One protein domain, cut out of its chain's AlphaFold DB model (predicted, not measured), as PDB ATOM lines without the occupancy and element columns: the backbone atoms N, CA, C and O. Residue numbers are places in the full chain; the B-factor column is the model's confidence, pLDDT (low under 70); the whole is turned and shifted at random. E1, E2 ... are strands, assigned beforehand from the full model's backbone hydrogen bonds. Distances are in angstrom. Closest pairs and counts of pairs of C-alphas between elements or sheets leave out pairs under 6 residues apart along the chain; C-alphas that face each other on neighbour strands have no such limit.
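This is residues 32 to 188 of the 1020 residues of the protein "FYVE zinc finger" of Pseudomonas japonica (UniProt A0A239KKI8). Two strongly twisted sheets lie face to face as a sandwich: a larger sheet of six strands, E2 E10 E8 E4 E5 E7, and a smaller one of four, E6 E3 E1 E9, with the strands of the one at 25 degrees to those of the other. Residues 52 to 60, in the link from E1 to E2, stick out from this body. The printed part has 157 residues, with no named helix and ten named strands, E1 to E10 along the chain; the class is all strand, though under half of the residues, 64, are in named elements. Both sheets are mixed, and the whole is compact, with a radius of gyration of the C-alphas of 15.0 A and spans of 43 by 35 by 30 A.

E1, residues 32 to 39, is an inner strand with staggered pairing. Its residues 33 to 39 pair with E3, residues 76 to 81, antiparallel, N 35 to O 79 being 2.9 A; its residues 32 to 33 pair with E9, residues 175 to 179, parallel, N 178 to O 32 being 2.9 A. E6, residues 117 to 120, is antiparallel to E3, with N 78 and O 118 2.9 A apart. In the larger sheet, E2, residues 64 to 66, is an edge strand parallel to E10, residues 181 to 187, with N 65 and O 185 2.8 A apart. E8, residues 162 to 171, is antiparallel to E10, N 164 to O 184 being 2.9 A, and to E4, residues 86 to 94, N 92 to O 165 being 2.8 A. E4 forms a hairpin with E5, residues 103 to 108, N 91 to O 105 being 2.9 A. E7, residues 139 to 144, is the other edge strand, antiparallel to E5, with N 106 and O 141 2.8 A apart. Between the sheets, the closest C-alphas of E1 and E10 are those of Leu 37 and Arg 182, 6.5 A apart. E9 runs on into E10 across one residue at 34 degrees.

E1 begins at C-alpha 32 (182.669, 218.750, 185.694) and is 21.7 A long; E2 is 7.0 A, E3 17.4 A, E4 23.3 A, E5 16.8 A, E6 10.9 A and E7 17.0 A. E8, 27.2 A, begins at C-alpha 162 (175.128, 217.153, 210.915). E9 is 12.2 A, and E10, 20.0 A, ends at C-alpha 187 (171.893, 222.224, 213.153).

The two C-alphas farthest apart are those of Pro 151 and Pro 174, 43.8 A. The printed part has no cut. The links E1 to E2, E6 to E7 and E7 to E8 are long. The mean pLDDT of the printed part is 81.4; 27 residues are under 70, among them residues 51 to 63 and 128 to 132.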
ATOM      1  N   CYS A  32     183.871 218.545 184.892       88.69
ATOM      2  CA  CYS A  32     182.669 218.750 185.694       88.69
ATOM      3  C   CYS A  32     182.991 219.094 187.154       88.69
ATOM      4  O   CYS A  32     184.092 218.830 187.655       88.69
ATOM      5  N   SER A  33     182.041 219.748 187.817       90.38
ATOM      6  CA  SER A  33     182.183 220.312 189.162       90.38
ATOM      7  C   SER A  33     180.827 220.405 189.853       90.38
ATOM      8  O   SER A  33     179.813 220.661 189.199       90.38
ATOM      9  N   ILE A  34     180.823 220.250 191.178       91.12
ATOM     10  CA  ILE A  34     179.769 220.804 192.029       91.12
ATOM     11  C   ILE A  34     180.181 222.230 192.394       91.12
ATOM     12  O   ILE A  34     181.191 222.426 193.075       91.12
ATOM     13  N   ASP A  35     179.384 223.211 191.977       90.06
ATOM     14  CA  ASP A  35     179.700 224.629 192.158       90.06
ATOM     15  C   ASP A  35     179.092 225.173 193.453       90.06
ATOM     16  O   ASP A  35     179.747 225.910 194.191       90.06
ATOM     17  N   SER A  36     177.869 224.748 193.791       89.94
ATOM     18  CA  SER A  36     177.217 225.118 195.049       89.94
ATOM     19  C   SER A  36     176.318 224.017 195.612       89.94
ATOM     20  O   SER A  36     175.781 223.188 194.880       89.94
ATOM     21  N   LEU A  37     176.123 224.059 196.931       90.25
ATOM     22  CA  LEU A  37     175.121 223.316 197.692       90.25
ATOM     23  C   LEU A  37     174.497 224.261 198.733       90.25
ATOM     24  O   LEU A  37     175.228 224.882 199.504       90.25
ATOM     25  N   THR A  38     173.173 224.399 198.750       90.88
ATOM     26  CA  THR A  38     172.447 225.354 199.613       90.88
ATOM     27  C   THR A  38     171.055 224.842 199.992       90.88
ATOM     28  O   THR A  38     170.540 223.929 199.352       90.88
ATOM     29  N   LEU A  39     170.412 225.469 200.982       89.44
ATOM     30  CA  LEU A  39     168.984 225.288 201.270       89.44
ATOM     31  C   LEU A  39     168.151 226.419 200.652       89.44
ATOM     32  O   LEU A  39     168.326 227.588 201.001       89.44
ATOM     33  N   THR A  40     167.240 226.084 199.740       88.44
ATOM     34  CA  THR A  40     166.375 227.064 199.070       88.44
ATOM     35  C   THR A  40     165.323 227.609 200.032       88.44
ATOM     36  O   THR A  40     164.635 226.845 200.701       88.44
ATOM     37  N   GLY A  41     165.161 228.935 200.069       85.25
ATOM     38  CA  GLY A  41     164.149 229.603 200.899       85.25
ATOM     39  C   GLY A  41     164.512 229.725 202.383       85.25
ATOM     40  O   GLY A  41     163.713 230.246 203.155       85.25
ATOM     41  N   HIS A  42     165.704 229.281 202.786       89.56
ATOM     42  CA  HIS A  42     166.192 229.436 204.152       89.56
ATOM     43  C   HIS A  42     166.647 230.891 204.419       89.56
ATOM     44  O   HIS A  42     167.288 231.489 203.551       89.56
ATOM     45  N   PRO A  43     166.371 231.478 205.604       84.25
ATOM     46  CA  PRO A  43     166.687 232.883 205.905       84.25
ATOM     47  C   PRO A  43     168.192 233.202 205.924       84.25
ATOM     48  O   PRO A  43     168.597 234.323 205.624       84.25
ATOM     49  N   SER A  44     169.042 232.233 206.267       76.50
ATOM     50  CA  SER A  44     170.500 232.372 206.156       76.50
ATOM     51  C   SER A  44     170.978 232.189 204.714       76.50
ATOM     52  O   SER A  44     170.768 231.131 204.122       76.50
ATOM     53  N   ALA A  45     171.699 233.181 204.186       66.62
ATOM     54  CA  ALA A  45     172.480 233.013 202.965       66.62
ATOM     55  C   ALA A  45     173.707 232.142 203.284       66.62
ATOM     56  O   ALA A  45     174.439 232.435 204.231       66.62
ATOM     57  N   GLY A  46     173.932 231.064 202.536       63.00
ATOM     58  CA  GLY A  46     175.037 230.145 202.813       63.00
ATOM     59  C   GLY A  46     175.884 229.874 201.582       63.00
ATOM     60  O   GLY A  46     175.371 229.691 200.483       63.00
ATOM     61  N   THR A  47     177.195 229.842 201.789       68.94
ATOM     62  CA  THR A  47     178.167 229.249 200.870       68.94
ATOM     63  C   THR A  47     178.396 227.800 201.285       68.94
ATOM     64  O   THR A  47     178.376 227.490 202.470       68.94
ATOM     65  N   SER A  48     178.631 226.902 200.337       78.88
ATOM     66  CA  SER A  48     179.022 225.519 200.651       78.88
ATOM     67  C   SER A  48     180.533 225.396 200.732       78.88
ATOM     68  O   SER A  48     181.256 226.162 200.097       78.88
ATOM     69  N   PHE A  49     181.006 224.402 201.468       78.44
ATOM     70  CA  PHE A  49     182.428 224.118 201.618       78.44
ATOM     71  C   PHE A  49     182.921 223.180 200.510       78.44
ATOM     72  O   PHE A  49     182.180 222.289 200.085       78.44
ATOM     73  N   ASP A  50     184.164 223.375 200.066       71.56
ATOM     74  CA  ASP A  50     184.912 222.485 199.174       71.56
ATOM     75  C   ASP A  50     186.189 221.956 199.850       71.56
ATOM     76  O   ASP A  50     186.554 222.330 200.964       71.56
ATOM     77  N   ALA A  51     186.807 220.954 199.233       51.19
ATOM     78  CA  ALA A  51     187.783 220.098 199.888       51.19
ATOM     79  C   ALA A  51     189.172 220.744 200.073       51.19
ATOM     80  O   ALA A  51     189.966 220.804 199.137       51.19
ATOM     81  N   ALA A  52     189.527 221.024 201.329       46.59
ATOM     82  CA  ALA A  52     190.825 220.643 201.892       46.59
ATOM     83  C   ALA A  52     190.588 219.936 203.250       46.59
ATOM     84  O   ALA A  52     189.761 220.409 204.035       46.59
ATOM     85  N   PRO A  53     191.233 218.790 203.551       40.59
ATOM     86  CA  PRO A  53     191.017 218.080 204.814       40.59
ATOM     87  C   PRO A  53     191.551 218.882 206.011       40.59
ATOM     88  O   PRO A  53     192.719 219.258 206.018       40.59
ATOM     89  N   GLY A  54     190.728 219.073 207.047       41.50
ATOM     90  CA  GLY A  54     191.204 219.447 208.387       41.50
ATOM     91  C   GLY A  54     191.267 220.939 208.738       41.50
ATOM     92  O   GLY A  54     191.965 221.281 209.684       41.50
ATOM     93  N   ALA A  55     190.566 221.829 208.031       41.53
ATOM     94  CA  ALA A  55     190.407 223.207 208.506       41.53
ATOM     95  C   ALA A  55     189.328 223.279 209.605       41.53
ATOM     96  O   ALA A  55     188.167 222.948 209.351       41.53
ATOM     97  N   ASP A  56     189.706 223.717 210.809       40.75
ATOM     98  CA  ASP A  56     188.762 223.998 211.894       40.75
ATOM     99  C   ASP A  56     187.815 225.143 211.500       40.75
ATOM    100  O   ASP A  56     188.238 226.179 210.979       40.75
ATOM    101  N   LEU A  57     186.516 224.964 211.748       48.88
ATOM    102  CA  LEU A  57     185.492 225.962 211.435       48.88
ATOM    103  C   LEU A  57     185.183 226.821 212.663       48.88
ATOM    104  O   LEU A  57     184.751 226.315 213.697       48.88
ATOM    105  N   ALA A  58     185.326 228.138 212.525       43.97
ATOM    106  CA  ALA A  58     184.890 229.088 213.543       43.97
ATOM    107  C   ALA A  58     183.349 229.149 213.641       43.97
ATOM    108  O   ALA A  58     182.623 228.937 212.660       43.97
ATOM    109  N   ALA A  59     182.824 229.485 214.821       41.53
ATOM    110  CA  ALA A  59     181.397 229.752 215.002       41.53
ATOM    111  C   ALA A  59     180.945 230.940 214.125       41.53
ATOM    112  O   ALA A  59     181.607 231.971 214.090       41.53
ATOM    113  N   GLY A  60     179.815 230.799 213.419       47.00
ATOM    114  CA  GLY A  60     179.265 231.850 212.544       47.00
ATOM    115  C   GLY A  60     179.784 231.858 211.099       47.00
ATOM    116  O   GLY A  60     179.454 232.771 210.347       47.00
ATOM    117  N   THR A  61     180.564 230.855 210.688       51.31
ATOM    118  CA  THR A  61     181.043 230.722 209.299       51.31
ATOM    119  C   THR A  61     179.881 230.440 208.329       51.31
ATOM    120  O   THR A  61     178.969 229.675 208.648       51.31
ATOM    121  N   ALA A  62     179.910 231.046 207.137       53.94
ATOM    122  CA  ALA A  62     178.927 230.824 206.074       53.94
ATOM    123  C   ALA A  62     178.832 229.328 205.691       53.94
ATOM    124  O   ALA A  62     179.862 228.676 205.554       53.94
ATOM    125  N   GLY A  63     177.614 228.784 205.538       61.84
ATOM    126  CA  GLY A  63     177.375 227.360 205.210       61.84
ATOM    127  C   GLY A  63     176.804 226.478 206.329       61.84
ATOM    128  O   GLY A  63     176.745 225.254 206.179       61.84
ATOM    129  N   ARG A  64     176.379 227.085 207.443       77.00
ATOM    130  CA  ARG A  64     175.709 226.435 208.578       77.00
ATOM    131  C   ARG A  64     174.241 226.877 208.647       77.00
ATOM    132  O   ARG A  64     173.968 228.074 208.671       77.00
ATOM    133  N   TYR A  65     173.317 225.922 208.659       83.88
ATOM    134  CA  TYR A  65     171.870 226.138 208.592       83.88
ATOM    135  C   TYR A  65     171.189 225.585 209.842       83.88
ATOM    136  O   TYR A  65     171.514 224.483 210.272       83.88
ATOM    137  N   VAL A  66     170.233 226.319 210.409       86.62
ATOM    138  CA  VAL A  66     169.424 225.866 211.552       86.62
ATOM    139  C   VAL A  66     168.043 225.503 211.034       86.62
ATOM    140  O   VAL A  66     167.407 226.323 210.385       86.62
ATOM    141  N   MET A  67     167.555 224.308 211.341       89.38
ATOM    142  CA  MET A  67     166.204 223.900 210.957       89.38
ATOM    143  C   MET A  67     165.534 223.084 212.059       89.38
ATOM    144  O   MET A  67     166.207 222.380 212.814       89.38
ATOM    145  N   ALA A  68     164.206 223.154 212.118       92.25
ATOM    146  CA  ALA A  68     163.377 222.285 212.941       92.25
ATOM    147  C   ALA A  68     162.877 221.083 212.107       92.25
ATOM    148  O   ALA A  68     161.996 221.266 211.259       92.25
ATOM    149  N   PRO A  69     163.401 219.859 212.331       92.38
ATOM    150  CA  PRO A  69     162.994 218.678 211.573       92.38
ATOM    151  C   PRO A  69     161.490 218.406 211.676       92.38
ATOM    152  O   PRO A  69     160.903 218.610 212.741       92.38
ATOM    153  N   LEU A  70     160.872 217.961 210.578       90.69
ATOM    154  CA  LEU A  70     159.429 217.705 210.403       90.69
ATOM    155  C   LEU A  70     158.498 218.917 210.597       90.69
ATOM    156  O   LEU A  70     157.291 218.820 210.380       90.69
ATOM    157  N   VAL A  71     159.037 220.067 211.003       92.44
ATOM    158  CA  VAL A  71     158.303 221.326 211.190       92.44
ATOM    159  C   VAL A  71     158.563 222.281 210.027       92.44
ATOM    160  O   VAL A  71     157.688 223.062 209.649       92.44
ATOM    161  N   GLU A  72     159.770 222.230 209.468       92.38
ATOM    162  CA  GLU A  72     160.216 223.036 208.339       92.38
ATOM    163  C   GLU A  72     160.734 222.125 207.223       92.38
ATOM    164  O   GLU A  72     161.379 221.112 207.481       92.38
ATOM    165  N   ASN A  73     160.476 222.507 205.974       90.56
ATOM    166  CA  ASN A  73     160.961 221.798 204.794       90.56
ATOM    167  C   ASN A  73     161.751 222.773 203.927       90.56
ATOM    168  O   ASN A  73     161.208 223.787 203.481       90.56
ATOM    169  N   PHE A  74     163.015 222.446 203.673       90.50
ATOM    170  CA  PHE A  74     163.891 223.236 202.824       90.50
ATOM    171  C   PHE A  74     164.446 222.361 201.703       90.50
ATOM    172  O   PHE A  74     165.194 221.420 201.973       90.50
ATOM    173  N   PRO A  75     164.145 222.663 200.429       90.75
ATOM    174  CA  PRO A  75     164.776 221.959 199.328       90.75
ATOM    175  C   PRO A  75     166.297 222.137 199.363       90.75
ATOM    176  O   PRO A  75     166.803 223.261 199.329       90.75
ATOM    177  N   VAL A  76     167.029 221.027 199.392       91.81
ATOM    178  CA  VAL A  76     168.478 220.993 199.188       91.81
ATOM    179  C   VAL A  76     168.718 221.206 197.704       91.81
ATOM    180  O   VAL A  76     168.304 220.377 196.897       91.81
ATOM    181  N   ALA A  77     169.358 222.312 197.344       92.31
ATOM    182  CA  ALA A  77     169.615 222.706 195.967       92.31
ATOM    183  C   ALA A  77     171.109 222.749 195.658       92.31
ATOM    184  O   ALA A  77     171.933 223.059 196.522       92.31
ATOM    185  N   TRP A  78     171.449 222.460 194.407       92.81
ATOM    186  CA  TRP A  78     172.819 222.461 193.914       92.81
ATOM    187  C   TRP A  78     172.920 223.043 192.511       92.81
ATOM    188  O   TRP A  78     171.965 223.006 191.729       92.81
ATOM    189  N   THR A  79     174.111 223.546 192.197       93.81
ATOM    190  CA  THR A  79     174.492 223.999 190.856       93.81
ATOM    191  C   THR A  79     175.747 223.267 190.392       93.81
ATOM    192  O   THR A  79     176.620 222.944 191.204       93.81
ATOM    193  N   LEU A  80     175.800 222.935 189.101       92.81
ATOM    194  CA  LEU A  80     176.811 222.064 188.506       92.81
ATOM    195  C   LEU A  80     177.371 222.668 187.217       92.81
ATOM    196  O   LEU A  80     176.614 223.059 186.325       92.81
ATOM    197  N   SER A  81     178.689 222.586 187.061       91.56
ATOM    198  CA  SER A  81     179.395 222.849 185.805       91.56
ATOM    199  C   SER A  81     179.773 221.536 185.123       91.56
ATOM    200  O   SER A  81     180.044 220.534 185.786       91.56
ATOM    201  N   GLY A  82     179.763 221.507 183.786       87.38
ATOM    202  CA  GLY A  82     179.981 220.268 183.019       87.38
ATOM    203  C   GLY A  82     178.898 219.203 183.247       87.38
ATOM    204  O   GLY A  82     179.147 218.007 183.101       87.38
ATOM    205  N   HIS A  83     177.698 219.641 183.636       88.44
ATOM    206  CA  HIS A  83     176.604 218.807 184.133       88.44
ATOM    207  C   HIS A  83     176.148 217.712 183.152       88.44
ATOM    208  O   HIS A  83     175.809 216.616 183.580       88.44
ATOM    209  N   ALA A  84     176.223 217.932 181.835       85.75
ATOM    210  CA  ALA A  84     175.808 216.946 180.829       85.75
ATOM    211  C   ALA A  84     176.547 215.593 180.935       85.75
ATOM    212  O   ALA A  84     176.033 214.573 180.482       85.75
ATOM    213  N   ARG A  85     177.734 215.575 181.557       86.88
ATOM    214  CA  ARG A  85     178.554 214.373 181.754       86.88
ATOM    215  C   ARG A  85     178.289 213.645 183.073       86.88
ATOM    216  O   ARG A  85     178.756 212.521 183.232       86.88
ATOM    217  N   ILE A  86     177.578 214.255 184.022       89.50
ATOM    218  CA  ILE A  86     177.291 213.656 185.333       89.50
ATOM    219  C   ILE A  86     176.114 212.685 185.196       89.50
ATOM    220  O   ILE A  86     175.075 213.033 184.634       89.50
ATOM    221  N   ARG A  87     176.285 211.466 185.718       89.94
ATOM    222  CA  ARG A  87     175.308 210.368 185.620       89.94
ATOM    223  C   ARG A  87     174.626 210.088 186.951       89.94
ATOM    224  O   ARG A  87     173.402 209.999 187.004       89.94
ATOM    225  N   ARG A  88     175.413 210.025 188.029       91.56
ATOM    226  CA  ARG A  88     174.918 209.769 189.388       91.56
ATOM    227  C   ARG A  88     175.465 210.761 190.401       91.56
ATOM    228  O   ARG A  88     176.673 211.014 190.457       91.56
ATOM    229  N   LEU A  89     174.565 211.265 191.239       92.88
ATOM    230  CA  LEU A  89     174.875 212.044 192.433       92.88
ATOM    231  C   LEU A  89     174.468 211.264 193.682       92.88
ATOM    232  O   LEU A  89     173.528 210.471 193.655       92.88
ATOM    233  N   ARG A  90     175.147 211.526 194.795       92.06
ATOM    234  CA  ARG A  90     174.767 211.002 196.106       92.06
ATOM    235  C   ARG A  90     174.778 212.108 197.140       92.06
ATOM    236  O   ARG A  90     175.776 212.809 197.289       92.06
ATOM    237  N   LEU A  91     173.664 212.242 197.844       92.00
ATOM    238  CA  LEU A  91     173.533 213.084 199.022       92.00
ATOM    239  C   LEU A  91     173.788 212.218 200.258       92.00
ATOM    240  O   LEU A  91     173.150 211.184 200.413       92.00
ATOM    241  N   GLU A  92     174.729 212.602 201.110       91.12
ATOM    242  CA  GLU A  92     175.223 211.820 202.247       91.12
ATOM    243  C   GLU A  92     175.102 212.656 203.527       91.12
ATOM    244  O   GLU A  92     175.621 213.770 203.594       91.12
ATOM    245  N   LEU A  93     174.436 212.130 204.554       89.31
ATOM    246  CA  LEU A  93     174.317 212.761 205.866       89.31
ATOM    247  C   LEU A  93     175.234 212.050 206.864       89.31
ATOM    248  O   LEU A  93     175.162 210.832 207.034       89.31
ATOM    249  N   TYR A  94     176.067 212.824 207.549       85.06
ATOM    250  CA  TYR A  94     176.989 212.355 208.580       85.06
ATOM    251  C   TYR A  94     176.631 212.996 209.917       85.06
ATOM    252  O   TYR A  94     176.380 214.204 209.986       85.06
ATOM    253  N   ARG A  95     176.651 212.202 210.992       80.81
ATOM    254  CA  ARG A  95     176.594 212.733 212.361       80.81
ATOM    255  C   ARG A  95     177.923 213.378 212.736       80.81
ATOM    256  O   ARG A  95     178.964 213.094 212.137       80.81
ATOM    257  N   ARG A  96     177.906 214.209 213.778       71.00
ATOM    258  CA  ARG A  96     179.130 214.747 214.379       71.00
ATOM    259  C   ARG A  96     180.098 213.613 214.747       71.00
ATOM    260  O   ARG A  96     179.769 212.770 215.573       71.00
ATOM    261  N   GLY A  97     181.300 213.648 214.171       65.75
ATOM    262  CA  GLY A  97     182.392 212.713 214.473       65.75
ATOM    263  C   GLY A  97     182.344 211.375 213.728       65.75
ATOM    264  O   GLY A  97     183.307 210.616 213.811       65.75
ATOM    265  N   ASP A  98     181.284 211.089 212.966       73.12
ATOM    266  CA  ASP A  98     181.178 209.834 212.219       73.12
ATOM    267  C   ASP A  98     182.038 209.852 210.946       73.12
ATOM    268  O   ASP A  98     182.008 210.798 210.157       73.12
ATOM    269  N   ALA A  99     182.755 208.751 210.704       76.00
ATOM    270  CA  ALA A  99     183.511 208.539 209.467       76.00
ATOM    271  C   ALA A  99     182.641 208.032 208.298       76.00
ATOM    272  O   ALA A  99     183.039 208.140 207.138       76.00
ATOM    273  N   LEU A 100     181.460 207.474 208.589       81.06
ATOM    274  CA  LEU A 100     180.533 206.900 207.610       81.06
ATOM    275  C   LEU A 100     179.200 207.656 207.616       81.06
ATOM    276  O   LEU A 100     178.779 208.176 208.647       81.06
ATOM    277  N   ALA A 101     178.535 207.703 206.463       86.38
ATOM    278  CA  ALA A 101     177.226 208.336 206.347       86.38
ATOM    279  C   ALA A 101     176.165 207.497 207.075       86.38
ATOM    280  O   ALA A 101     176.059 206.289 206.851       86.38
ATOM    281  N   CYS A 102     175.355 208.138 207.918       86.62
ATOM    282  CA  CYS A 102     174.237 207.486 208.602       86.62
ATOM    283  C   CYS A 102     172.983 207.414 207.718       86.62
ATOM    284  O   CYS A 102     172.116 206.575 207.949       86.62
ATOM    285  N   TRP A 103     172.889 208.267 206.699       91.50
ATOM    286  CA  TRP A 103     171.806 208.284 205.719       91.50
ATOM    287  C   TRP A 103     172.339 208.762 204.370       91.50
ATOM    288  O   TRP A 103     173.253 209.587 204.320       91.50
ATOM    289  N   TRP A 104     171.794 208.248 203.272       91.25
ATOM    290  CA  TRP A 104     172.121 208.720 201.937       91.25
ATOM    291  C   TRP A 104     170.962 208.573 200.952       91.25
ATOM    292  O   TRP A 104     170.135 207.668 201.053       91.25
ATOM    293  N   LYS A 105     170.969 209.438 199.939       90.75
ATOM    294  CA  LYS A 105     170.055 209.417 198.797       90.75
ATOM    295  C   LYS A 105     170.862 209.439 197.506       90.75
ATOM    296  O   LYS A 105     171.563 210.411 197.225       90.75
ATOM    297  N   GLU A 106     170.780 208.364 196.738       91.00
ATOM    298  CA  GLU A 106     171.336 208.279 195.391       91.00
ATOM    299  C   GLU A 106     170.328 208.815 194.376       91.00
ATOM    300  O   GLU A 106     169.132 208.536 194.469       91.00
ATOM    301  N   LEU A 107     170.830 209.608 193.432       90.56
ATOM    302  CA  LEU A 107     170.080 210.237 192.351       90.56
ATOM    303  C   LEU A 107     170.712 209.799 191.025       90.56
ATOM    304  O   LEU A 107     171.816 210.244 190.689       90.56
ATOM    305  N   ASP A 108     170.033 208.919 190.293       90.69
ATOM    306  CA  ASP A 108     170.484 208.396 189.002       90.69
ATOM    307  C   ASP A 108     169.703 209.013 187.836       90.69
ATOM    308  O   ASP A 108     168.486 208.858 187.709       90.69
ATOM    309  N   TYR A 109     170.428 209.745 186.992       87.88
ATOM    310  CA  TYR A 109     169.902 210.457 185.826       87.88
ATOM    311  C   TYR A 109     170.166 209.703 184.509       87.88
ATOM    312  O   TYR A 109     169.731 210.140 183.441       87.88
ATOM    313  N   GLY A 110     170.867 208.565 184.565       83.50
ATOM    314  CA  GLY A 110     171.112 207.682 183.432       83.50
ATOM    315  C   GLY A 110     171.749 208.352 182.205       83.50
ATOM    316  O   GLY A 110     172.651 209.188 182.287       83.50
ATOM    317  N   GLY A 111     171.285 207.938 181.022       73.25
ATOM    318  CA  GLY A 111     171.834 208.273 179.703       73.25
ATOM    319  C   GLY A 111     171.751 209.750 179.268       73.25
ATOM    320  O   GLY A 111     172.527 210.159 178.403       73.25
ATOM    321  N   GLY A 112     170.854 210.545 179.856       67.19
ATOM    322  CA  GLY A 112     170.455 211.857 179.321       67.19
ATOM    323  C   GLY A 112     171.252 213.075 179.802       67.19
ATOM    324  O   GLY A 112     171.068 214.155 179.247       67.19
ATOM    325  N   GLY A 113     172.129 212.914 180.803       65.56
ATOM    326  CA  GLY A 113     172.802 214.027 181.491       65.56
ATOM    327  C   GLY A 113     171.875 214.771 182.470       65.56
ATOM    328  O   GLY A 113     170.654 214.759 182.322       65.56
ATOM    329  N   ILE A 114     172.440 215.406 183.503       84.38
ATOM    330  CA  ILE A 114     171.679 216.180 184.507       84.38
ATOM    331  C   ILE A 114     171.549 217.652 184.083       84.38
ATOM    332  O   ILE A 114     172.391 218.159 183.342       84.38
ATOM    333  N   ALA A 115     170.512 218.362 184.539       87.56
ATOM    334  CA  ALA A 115     170.429 219.819 184.403       87.56
ATOM    335  C   ALA A 115     171.491 220.529 185.266       87.56
ATOM    336  O   ALA A 115     171.919 220.006 186.293       87.56
ATOM    337  N   ALA A 116     171.877 221.749 184.874       89.94
ATOM    338  CA  ALA A 116     172.830 222.569 185.628       89.94
ATOM    339  C   ALA A 116     172.373 222.844 187.068       89.94
ATOM    340  O   ALA A 116     173.193 222.896 187.978       89.94
ATOM    341  N   ASN A 117     171.061 222.992 187.270       92.94
ATOM    342  CA  ASN A 117     170.449 223.228 188.569       92.94
ATOM    343  C   ASN A 117     169.619 222.011 188.963       92.94
ATOM    344  O   ASN A 117     168.840 221.505 188.150       92.94
ATOM    345  N   GLY A 118     169.744 221.585 190.215       91.81
ATOM    346  CA  GLY A 118     168.903 220.534 190.764       91.81
ATOM    347  C   GLY A 118     168.519 220.787 192.213       91.81
ATOM    348  O   GLY A 118     169.118 221.615 192.898       91.81
ATOM    349  N   SER A 119     167.480 220.093 192.669       91.50
ATOM    350  CA  SER A 119     167.043 220.129 194.059       91.50
ATOM    351  C   SER A 119     166.316 218.856 194.489       91.50
ATOM    352  O   SER A 119     165.783 218.113 193.662       91.50
ATOM    353  N   THR A 120     166.255 218.627 195.795       89.56
ATOM    354  CA  THR A 120     165.405 217.617 196.436       89.56
ATOM    355  C   THR A 120     164.807 218.191 197.711       89.56
ATOM    356  O   THR A 120     165.487 218.935 198.411       89.56
ATOM    357  N   THR A 121     163.566 217.840 198.051       85.44
ATOM    358  CA  THR A 121     162.998 218.207 199.357       85.44
ATOM    359  C   THR A 121     163.758 217.528 200.490       85.44
ATOM    360  O   THR A 121     164.295 216.427 200.314       85.44
ATOM    361  N   PHE A 122     163.834 218.216 201.630       86.81
ATOM    362  CA  PHE A 122     164.460 217.717 202.844       86.81
ATOM    363  C   PHE A 122     163.902 218.464 204.063       86.81
ATOM    364  O   PHE A 122     164.077 219.673 204.215       86.81
ATOM    365  N   ASP A 123     163.234 217.733 204.944       87.94
ATOM    366  CA  ASP A 123     162.656 218.227 206.199       87.94
ATOM    367  C   ASP A 123     163.280 217.545 207.427       87.94
ATOM    368  O   ASP A 123     162.811 217.722 208.548       87.94
ATOM    369  N   GLY A 124     164.348 216.766 207.236       88.81
ATOM    370  CA  GLY A 124     164.998 215.997 208.294       88.81
ATOM    371  C   GLY A 124     164.332 214.656 208.624       88.81
ATOM    372  O   GLY A 124     164.771 214.009 209.578       88.81
ATOM    373  N   ASP A 125     163.329 214.220 207.851       88.50
ATOM    374  CA  ASP A 125     162.856 212.834 207.850       88.50
ATOM    375  C   ASP A 125     163.916 211.903 207.233       88.50
ATOM    376  O   ASP A 125     164.380 212.107 206.107       88.50
ATOM    377  N   LEU A 126     164.317 210.874 207.979       88.31
ATOM    378  CA  LEU A 126     165.280 209.854 207.558       88.31
ATOM    379  C   LEU A 126     164.588 208.538 207.173       88.31
ATOM    380  O   LEU A 126     165.285 207.582 206.816       88.31
ATOM    381  N   HIS A 127     163.249 208.474 207.215       84.06
ATOM    382  CA  HIS A 127     162.492 207.320 206.741       84.06
ATOM    383  C   HIS A 127     162.676 207.084 205.244       84.06
ATOM    384  O   HIS A 127     162.864 207.985 204.424       84.06
ATOM    385  N   ASN A 128     162.524 205.819 204.867       69.25
ATOM    386  CA  ASN A 128     162.757 205.344 203.512       69.25
ATOM    387  C   ASN A 128     161.635 205.686 202.499       69.25
ATOM    388  O   ASN A 128     161.491 204.938 201.537       69.25
ATOM    389  N   ASN A 129     160.776 206.712 202.689       63.56
ATOM    390  CA  ASN A 129     159.619 206.839 201.774       63.56
ATOM    391  C   ASN A 129     158.855 208.168 201.559       63.56
ATOM    392  O   ASN A 129     157.851 208.117 200.856       63.56
ATOM    393  N   VAL A 130     159.255 209.353 202.049       54.59
ATOM    394  CA  VAL A 130     158.354 210.543 201.945       54.59
ATOM    395  C   VAL A 130     158.828 211.665 200.993       54.59
ATOM    396  O   VAL A 130     158.007 212.431 200.498       54.59
ATOM    397  N   HIS A 131     160.107 211.708 200.592       57.78
ATOM    398  CA  HIS A 131     160.681 212.813 199.782       57.78
ATOM    399  C   HIS A 131     161.401 212.363 198.503       57.78
ATOM    400  O   HIS A 131     162.434 212.908 198.115       57.78
ATOM    401  N   LEU A 132     160.908 211.312 197.845       61.62
ATOM    402  CA  LEU A 132     161.648 210.628 196.774       61.62
ATOM    403  C   LEU A 132     161.849 211.462 195.498       61.62
ATOM    404  O   LEU A 132     162.770 211.173 194.746       61.62
ATOM    405  N   ALA A 133     161.084 212.526 195.257       71.00
ATOM    406  CA  ALA A 133     161.231 213.324 194.040       71.00
ATOM    407  C   ALA A 133     162.468 214.243 194.087       71.00
ATOM    408  O   ALA A 133     162.643 215.034 195.015       71.00
ATOM    409  N   SER A 134     163.320 214.168 193.065       83.75
ATOM    410  CA  SER A 134     164.270 215.232 192.727       83.75
ATOM    411  C   SER A 134     163.712 216.081 191.586       83.75
ATOM    412  O   SER A 134     162.909 215.608 190.782       83.75
ATOM    413  N   ASN A 135     164.172 217.321 191.476       86.00
ATOM    414  CA  ASN A 135     163.978 218.154 190.296       86.00
ATOM    415  C   ASN A 135     165.356 218.512 189.716       86.00
ATOM    416  O   ASN A 135     166.121 219.146 190.440       86.00
ATOM    417  N   PRO A 136     165.697 218.132 188.469       84.81
ATOM    418  CA  PRO A 136     164.909 217.285 187.565       84.81
ATOM    419  C   PRO A 136     164.734 215.858 188.111       84.81
ATOM    420  O   PRO A 136     165.445 215.446 189.032       84.81
ATOM    421  N   ALA A 137     163.765 215.118 187.568       86.56
ATOM    422  CA  ALA A 137     163.455 213.759 188.011       86.56
ATOM    423  C   ALA A 137     164.650 212.806 187.810       86.56
ATOM    424  O   ALA A 137     165.335 212.873 186.791       86.56
ATOM    425  N   SER A 138     164.880 211.923 188.782       86.69
ATOM    426  CA  SER A 138     165.900 210.866 188.760       86.69
ATOM    427  C   SER A 138     165.323 209.561 189.301       86.69
ATOM    428  O   SER A 138     164.284 209.564 189.970       86.69
ATOM    429  N   VAL A 139     165.994 208.442 189.027       88.62
ATOM    430  CA  VAL A 139     165.770 207.200 189.771       88.62
ATOM    431  C   VAL A 139     166.436 207.362 191.132       88.62
ATOM    432  O   VAL A 139     167.637 207.611 191.222       88.62
ATOM    433  N   VAL A 140     165.636 207.254 192.188       86.81
ATOM    434  CA  VAL A 140     166.067 207.534 193.555       86.81
ATOM    435  C   VAL A 140     166.163 206.254 194.365       86.81
ATOM    436  O   VAL A 140     165.198 205.497 194.446       86.81
ATOM    437  N   ALA A 141     167.302 206.063 195.025       87.44
ATOM    438  CA  ALA A 141     167.492 205.024 196.029       87.44
ATOM    439  C   ALA A 141     167.926 205.664 197.349       87.44
ATOM    440  O   ALA A 141     168.917 206.393 197.405       87.44
ATOM    441  N   VAL A 142     167.179 205.404 198.421       86.38
ATOM    442  CA  VAL A 142     167.525 205.859 199.771       86.38
ATOM    443  C   VAL A 142     168.071 204.672 200.549       86.38
ATOM    444  O   VAL A 142     167.520 203.573 200.513       86.38
ATOM    445  N   GLY A 143     169.180 204.890 201.242       85.44
ATOM    446  CA  GLY A 143     169.729 203.923 202.175       85.44
ATOM    447  C   GLY A 143     170.120 204.610 203.469       85.44
ATOM    448  O   GLY A 143     170.464 205.791 203.490       85.44
ATOM    449  N   ALA A 144     170.031 203.880 204.573       84.62
ATOM    450  CA  ALA A 144     170.336 204.435 205.877       84.62
ATOM    451  C   ALA A 144     170.923 203.372 206.807       84.62
ATOM    452  O   ALA A 144     170.524 202.208 206.791       84.62
ATOM    453  N   ALA A 145     171.872 203.798 207.632       83.62
ATOM    454  CA  ALA A 145     172.528 203.016 208.671       83.62
ATOM    455  C   ALA A 145     172.237 203.658 210.038       83.62
ATOM    456  O   ALA A 145     173.137 204.078 210.761       83.62
ATOM    457  N   LEU A 146     170.946 203.793 210.362       79.19
ATOM    458  CA  LEU A 146     170.477 204.586 211.505       79.19
ATOM    459  C   LEU A 146     170.710 203.906 212.868       79.19
ATOM    460  O   LEU A 146     170.923 204.589 213.873       79.19
ATOM    461  N   GLY A 147     170.723 202.568 212.911       69.06
ATOM    462  CA  GLY A 147     170.857 201.795 214.153       69.06
ATOM    463  C   GLY A 147     169.804 202.166 215.212       69.06
ATOM    464  O   GLY A 147     168.761 202.728 214.893       69.06
ATOM    465  N   GLY A 148     170.082 201.888 216.491       66.38
ATOM    466  CA  GLY A 148     169.209 202.272 217.613       66.38
ATOM    467  C   GLY A 148     169.248 203.760 217.997       66.38
ATOM    468  O   GLY A 148     168.573 204.154 218.939       66.38
ATOM    469  N   ASN A 149     170.034 204.583 217.294       67.50
ATOM    470  CA  ASN A 149     170.261 205.992 217.641       67.50
ATOM    471  C   ASN A 149     169.172 206.934 217.092       67.50
ATOM    472  O   ASN A 149     168.992 208.033 217.600       67.50
ATOM    473  N   PHE A 150     168.429 206.502 216.065       80.75
ATOM    474  CA  PHE A 150     167.287 207.235 215.508       80.75
ATOM    475  C   PHE A 150     166.043 206.343 215.498       80.75
ATOM    476  O   PHE A 150     165.614 205.905 214.428       80.75
ATOM    477  N   PRO A 151     165.452 206.042 216.667       72.94
ATOM    478  CA  PRO A 151     164.321 205.117 216.756       72.94
ATOM    479  C   PRO A 151     163.102 205.588 215.948       72.94
ATOM    480  O   PRO A 151     162.400 204.764 215.374       72.94
ATOM    481  N   LEU A 152     162.897 206.906 215.846       85.19
ATOM    482  CA  LEU A 152     161.857 207.516 215.010       85.19
ATOM    483  C   LEU A 152     162.351 207.918 213.614       85.19
ATOM    484  O   LEU A 152     161.605 208.548 212.884       85.19
ATOM    485  N   GLN A 153     163.598 207.599 213.250       89.06
ATOM    486  CA  GLN A 153     164.202 207.941 211.955       89.06
ATOM    487  C   GLN A 153     164.049 209.431 211.585       89.06
ATOM    488  O   GLN A 153     163.740 209.769 210.451       89.06
ATOM    489  N   VAL A 154     164.290 210.333 212.539       90.38
ATOM    490  CA  VAL A 154     164.294 211.794 212.336       90.38
ATOM    491  C   VAL A 154     165.656 212.346 212.739       90.38
ATOM    492  O   VAL A 154     166.291 211.807 213.642       90.38
ATOM    493  N   MET A 155     166.118 213.426 212.110       89.44
ATOM    494  CA  MET A 155     167.261 214.195 212.615       89.44
ATOM    495  C   MET A 155     166.994 214.747 214.025       89.44
ATOM    496  O   MET A 155     165.908 215.248 214.307       89.44
ATOM    497  N   THR A 156     167.997 214.713 214.906       88.62
ATOM    498  CA  THR A 156     167.848 215.083 216.320       88.62
ATOM    499  C   THR A 156     168.884 216.104 216.786       88.62
ATOM    500  O   THR A 156     170.011 216.170 216.293       88.62
ATOM    501  N   ALA A 157     168.523 216.884 217.803       83.62
ATOM    502  CA  ALA A 157     169.413 217.803 218.507       83.62
ATOM    503  C   ALA A 157     170.534 217.075 219.269       83.62
ATOM    504  O   ALA A 157     171.592 217.652 219.512       83.62
ATOM    505  N   GLU A 158     170.336 215.800 219.613       78.94
ATOM    506  CA  GLU A 158     171.351 214.953 220.245       78.94
ATOM    507  C   GLU A 158     172.616 214.798 219.385       78.94
ATOM    508  O   GLU A 158     173.737 214.877 219.895       78.94
ATOM    509  N   HIS A 159     172.440 214.591 218.077       79.12
ATOM    510  CA  HIS A 159     173.531 214.274 217.151       79.12
ATOM    511  C   HIS A 159     173.965 215.455 216.272       79.12
ATOM    512  O   HIS A 159     174.885 215.309 215.463       79.12
ATOM    513  N   ALA A 160     173.338 216.621 216.446       76.88
ATOM    514  CA  ALA A 160     173.709 217.852 215.765       76.88
ATOM    515  C   ALA A 160     175.095 218.383 216.219       76.88
ATOM    516  O   ALA A 160     175.505 218.164 217.365       76.88
ATOM    517  N   PRO A 161     175.817 219.139 215.367       77.75
ATOM    518  CA  PRO A 161     175.508 219.414 213.964       77.75
ATOM    519  C   PRO A 161     175.731 218.195 213.063       77.75
ATOM    520  O   PRO A 161     176.633 217.388 213.288       77.75
ATOM    521  N   TYR A 162     174.947 218.118 211.992       81.62
ATOM    522  CA  TYR A 162     175.128 217.153 210.915       81.62
ATOM    523  C   TYR A 162     175.894 217.772 209.758       81.62
ATOM    524  O   TYR A 162     175.752 218.960 209.471       81.62
ATOM    525  N   LYS A 163     176.658 216.948 209.047       84.69
ATOM    526  CA  LYS A 163     177.306 217.323 207.790       84.69
ATOM    527  C   LYS A 163     176.545 216.678 206.635       84.69
ATOM    528  O   LYS A 163     176.493 215.454 206.549       84.69
ATOM    529  N   LEU A 164     175.979 217.500 205.756       89.38
ATOM    530  CA  LEU A 164     175.282 217.061 204.548       89.38
ATOM    531  C   LEU A 164     176.187 217.291 203.334       89.38
ATOM    532  O   LEU A 164     176.538 218.430 203.031       89.38
ATOM    533  N   VAL A 165     176.578 216.218 202.654       89.88
ATOM    534  CA  VAL A 165     177.535 216.219 201.541       89.88
ATOM    535  C   VAL A 165     176.825 215.833 200.253       89.88
ATOM    536  O   VAL A 165     176.155 214.809 200.210       89.88
ATOM    537  N   LEU A 166     177.015 216.602 199.185       92.62
ATOM    538  CA  LEU A 166     176.682 216.179 197.828       92.62
ATOM    539  C   LEU A 166     177.955 215.691 197.139       92.62
ATOM    540  O   LEU A 166     178.962 216.400 197.154       92.62
ATOM    541  N   ARG A 167     177.910 214.506 196.526       93.00
ATOM    542  CA  ARG A 167     179.050 213.855 195.872       93.00
ATOM    543  C   ARG A 167     178.704 213.379 194.465       93.00
ATOM    544  O   ARG A 167     177.647 212.789 194.251       93.00
ATOM    545  N   ILE A 168     179.628 213.570 193.527       91.94
ATOM    546  CA  ILE A 168     179.574 212.944 192.200       91.94
ATOM    547  C   ILE A 168     180.011 211.479 192.332       91.94
ATOM    548  O   ILE A 168     181.128 211.211 192.772       91.94
ATOM    549  N   GLN A 169     179.133 210.541 191.965       92.00
ATOM    550  CA  GLN A 169     179.409 209.095 192.006       92.00
ATOM    551  C   GLN A 169     179.874 208.560 190.654       92.00
ATOM    552  O   GLN A 169     180.757 207.710 190.589       92.00
ATOM    553  N   GLU A 170     179.280 209.056 189.569       90.56
ATOM    554  CA  GLU A 170     179.574 208.575 188.224       90.56
ATOM    555  C   GLU A 170     179.506 209.708 187.204       90.56
ATOM    556  O   GLU A 170     178.591 210.540 187.218       90.56
ATOM    557  N   VAL A 171     180.475 209.696 186.291       90.12
ATOM    558  CA  VAL A 171     180.571 210.587 185.136       90.12
ATOM    559  C   VAL A 171     180.843 209.769 183.879       90.12
ATOM    560  O   VAL A 171     181.453 208.704 183.941       90.12
ATOM    561  N   GLU A 172     180.419 210.270 182.726       87.56
ATOM    562  CA  GLU A 172     180.763 209.685 181.430       87.56
ATOM    563  C   GLU A 172     182.255 209.878 181.128       87.56
ATOM    564  O   GLU A 172     182.771 210.992 181.200       87.56
ATOM    565  N   ALA A 173     182.969 208.814 180.767       80.62
ATOM    566  CA  ALA A 173     184.367 208.927 180.357       80.62
ATOM    567  C   ALA A 173     184.492 209.492 178.921       80.62
ATOM    568  O   ALA A 173     183.691 209.111 178.067       80.62
ATOM    569  N   PRO A 174     185.507 210.330 178.606       81.31
ATOM    570  CA  PRO A 174     186.593 210.808 179.469       81.31
ATOM    571  C   PRO A 174     186.311 212.209 180.062       81.31
ATOM    572  O   PRO A 174     186.652 213.222 179.454       81.31
ATOM    573  N   THR A 175     185.745 212.278 181.273       83.38
ATOM    574  CA  THR A 175     185.469 213.543 181.995       83.38
ATOM    575  C   THR A 175     186.368 213.677 183.224       83.38
ATOM    576  O   THR A 175     186.526 212.724 183.989       83.38
ATOM    577  N   ARG A 176     186.934 214.868 183.456       84.56
ATOM    578  CA  ARG A 176     187.725 215.178 184.659       84.56
ATOM    579  C   ARG A 176     186.862 215.880 185.711       84.56
ATOM    580  O   ARG A 176     186.296 216.937 185.450       84.56
ATOM    581  N   VAL A 177     186.819 215.347 186.930       85.69
ATOM    582  CA  VAL A 177     186.101 215.972 188.055       85.69
ATOM    583  C   VAL A 177     187.025 216.951 188.783       85.69
ATOM    584  O   VAL A 177     188.101 216.565 189.237       85.69
ATOM    585  N   THR A 178     186.620 218.215 188.888       85.56
ATOM    586  CA  THR A 178     187.408 219.280 189.545       85.56
ATOM    587  C   THR A 178     186.995 219.498 191.001       85.56
ATOM    588  O   THR A 178     187.859 219.604 191.865       85.56
ATOM    589  N   CYS A 179     185.693 219.460 191.294       84.19
ATOM    590  CA  CYS A 179     185.142 219.435 192.649       84.19
ATOM    591  C   CYS A 179     184.173 218.253 192.780       84.19
ATOM    592  O   CYS A 179     183.037 218.308 192.309       84.19
ATOM    593  N   ALA A 180     184.642 217.158 193.384       86.56
ATOM    594  CA  ALA A 180     183.877 215.912 193.480       86.56
ATOM    595  C   ALA A 180     182.846 215.903 194.618       86.56
ATOM    596  O   ALA A 180     181.938 215.070 194.606       86.56
ATOM    597  N   ALA A 181     182.999 216.788 195.607       88.44
ATOM    598  CA  ALA A 181     182.092 216.893 196.738       88.44
ATOM    599  C   ALA A 181     182.050 218.316 197.312       88.44
ATOM    600  O   ALA A 181     183.098 218.933 197.503       88.44
ATOM    601  N   ARG A 182     180.848 218.779 197.667       88.75
ATOM    602  CA  ARG A 182     180.621 219.969 198.505       88.75
ATOM    603  C   ARG A 182     179.735 219.613 199.686       88.75
ATOM    604  O   ARG A 182     178.969 218.653 199.613       88.75
ATOM    605  N   TRP A 183     179.813 220.377 200.770       85.75
ATOM    606  CA  TRP A 183     178.965 220.137 201.939       85.75
ATOM    607  C   TRP A 183     178.454 221.409 202.606       85.75
ATOM    608  O   TRP A 183     178.998 222.497 202.416       85.75
ATOM    609  N   ILE A 184     177.400 221.232 203.397       85.81
ATOM    610  CA  ILE A 184     176.823 222.212 204.321       85.81
ATOM    611  C   ILE A 184     176.630 221.555 205.693       85.81
ATOM    612  O   ILE A 184     176.642 220.325 205.805       85.81
ATOM    613  N   TYR A 185     176.448 222.365 206.736       82.88
ATOM    614  CA  TYR A 185     176.108 221.872 208.071       82.88
ATOM    615  C   TYR A 185     174.655 222.169 208.415       82.88
ATOM    616  O   TYR A 185     174.174 223.269 208.151       82.88
ATOM    617  N   LEU A 186     173.987 221.193 209.025       85.00
ATOM    618  CA  LEU A 186     172.620 221.307 209.517       85.00
ATOM    619  C   LEU A 186     172.610 221.182 211.040       85.00
ATOM    620  O   LEU A 186     173.047 220.173 211.598       85.00
ATOM    621  N   ASP A 187     172.093 222.196 211.714       83.69
ATOM    622  CA  ASP A 187     171.893 222.224 213.153       83.69
ATOM    623  C   ASP A 187     170.437 221.997 213.514       83.69
ATOM    624  O   ASP A 187     169.531 222.635 212.975       83.69
ATOM    625  N   VAL A 188     170.249 221.165 214.532       86.19
ATOM    626  CA  VAL A 188     168.996 221.034 215.262       86.19
ATOM    627  C   VAL A 188     169.264 221.556 216.668       86.19
ATOM    628  O   VAL A 188     170.092 221.005 217.393       86.19
TER     629      VAL A 188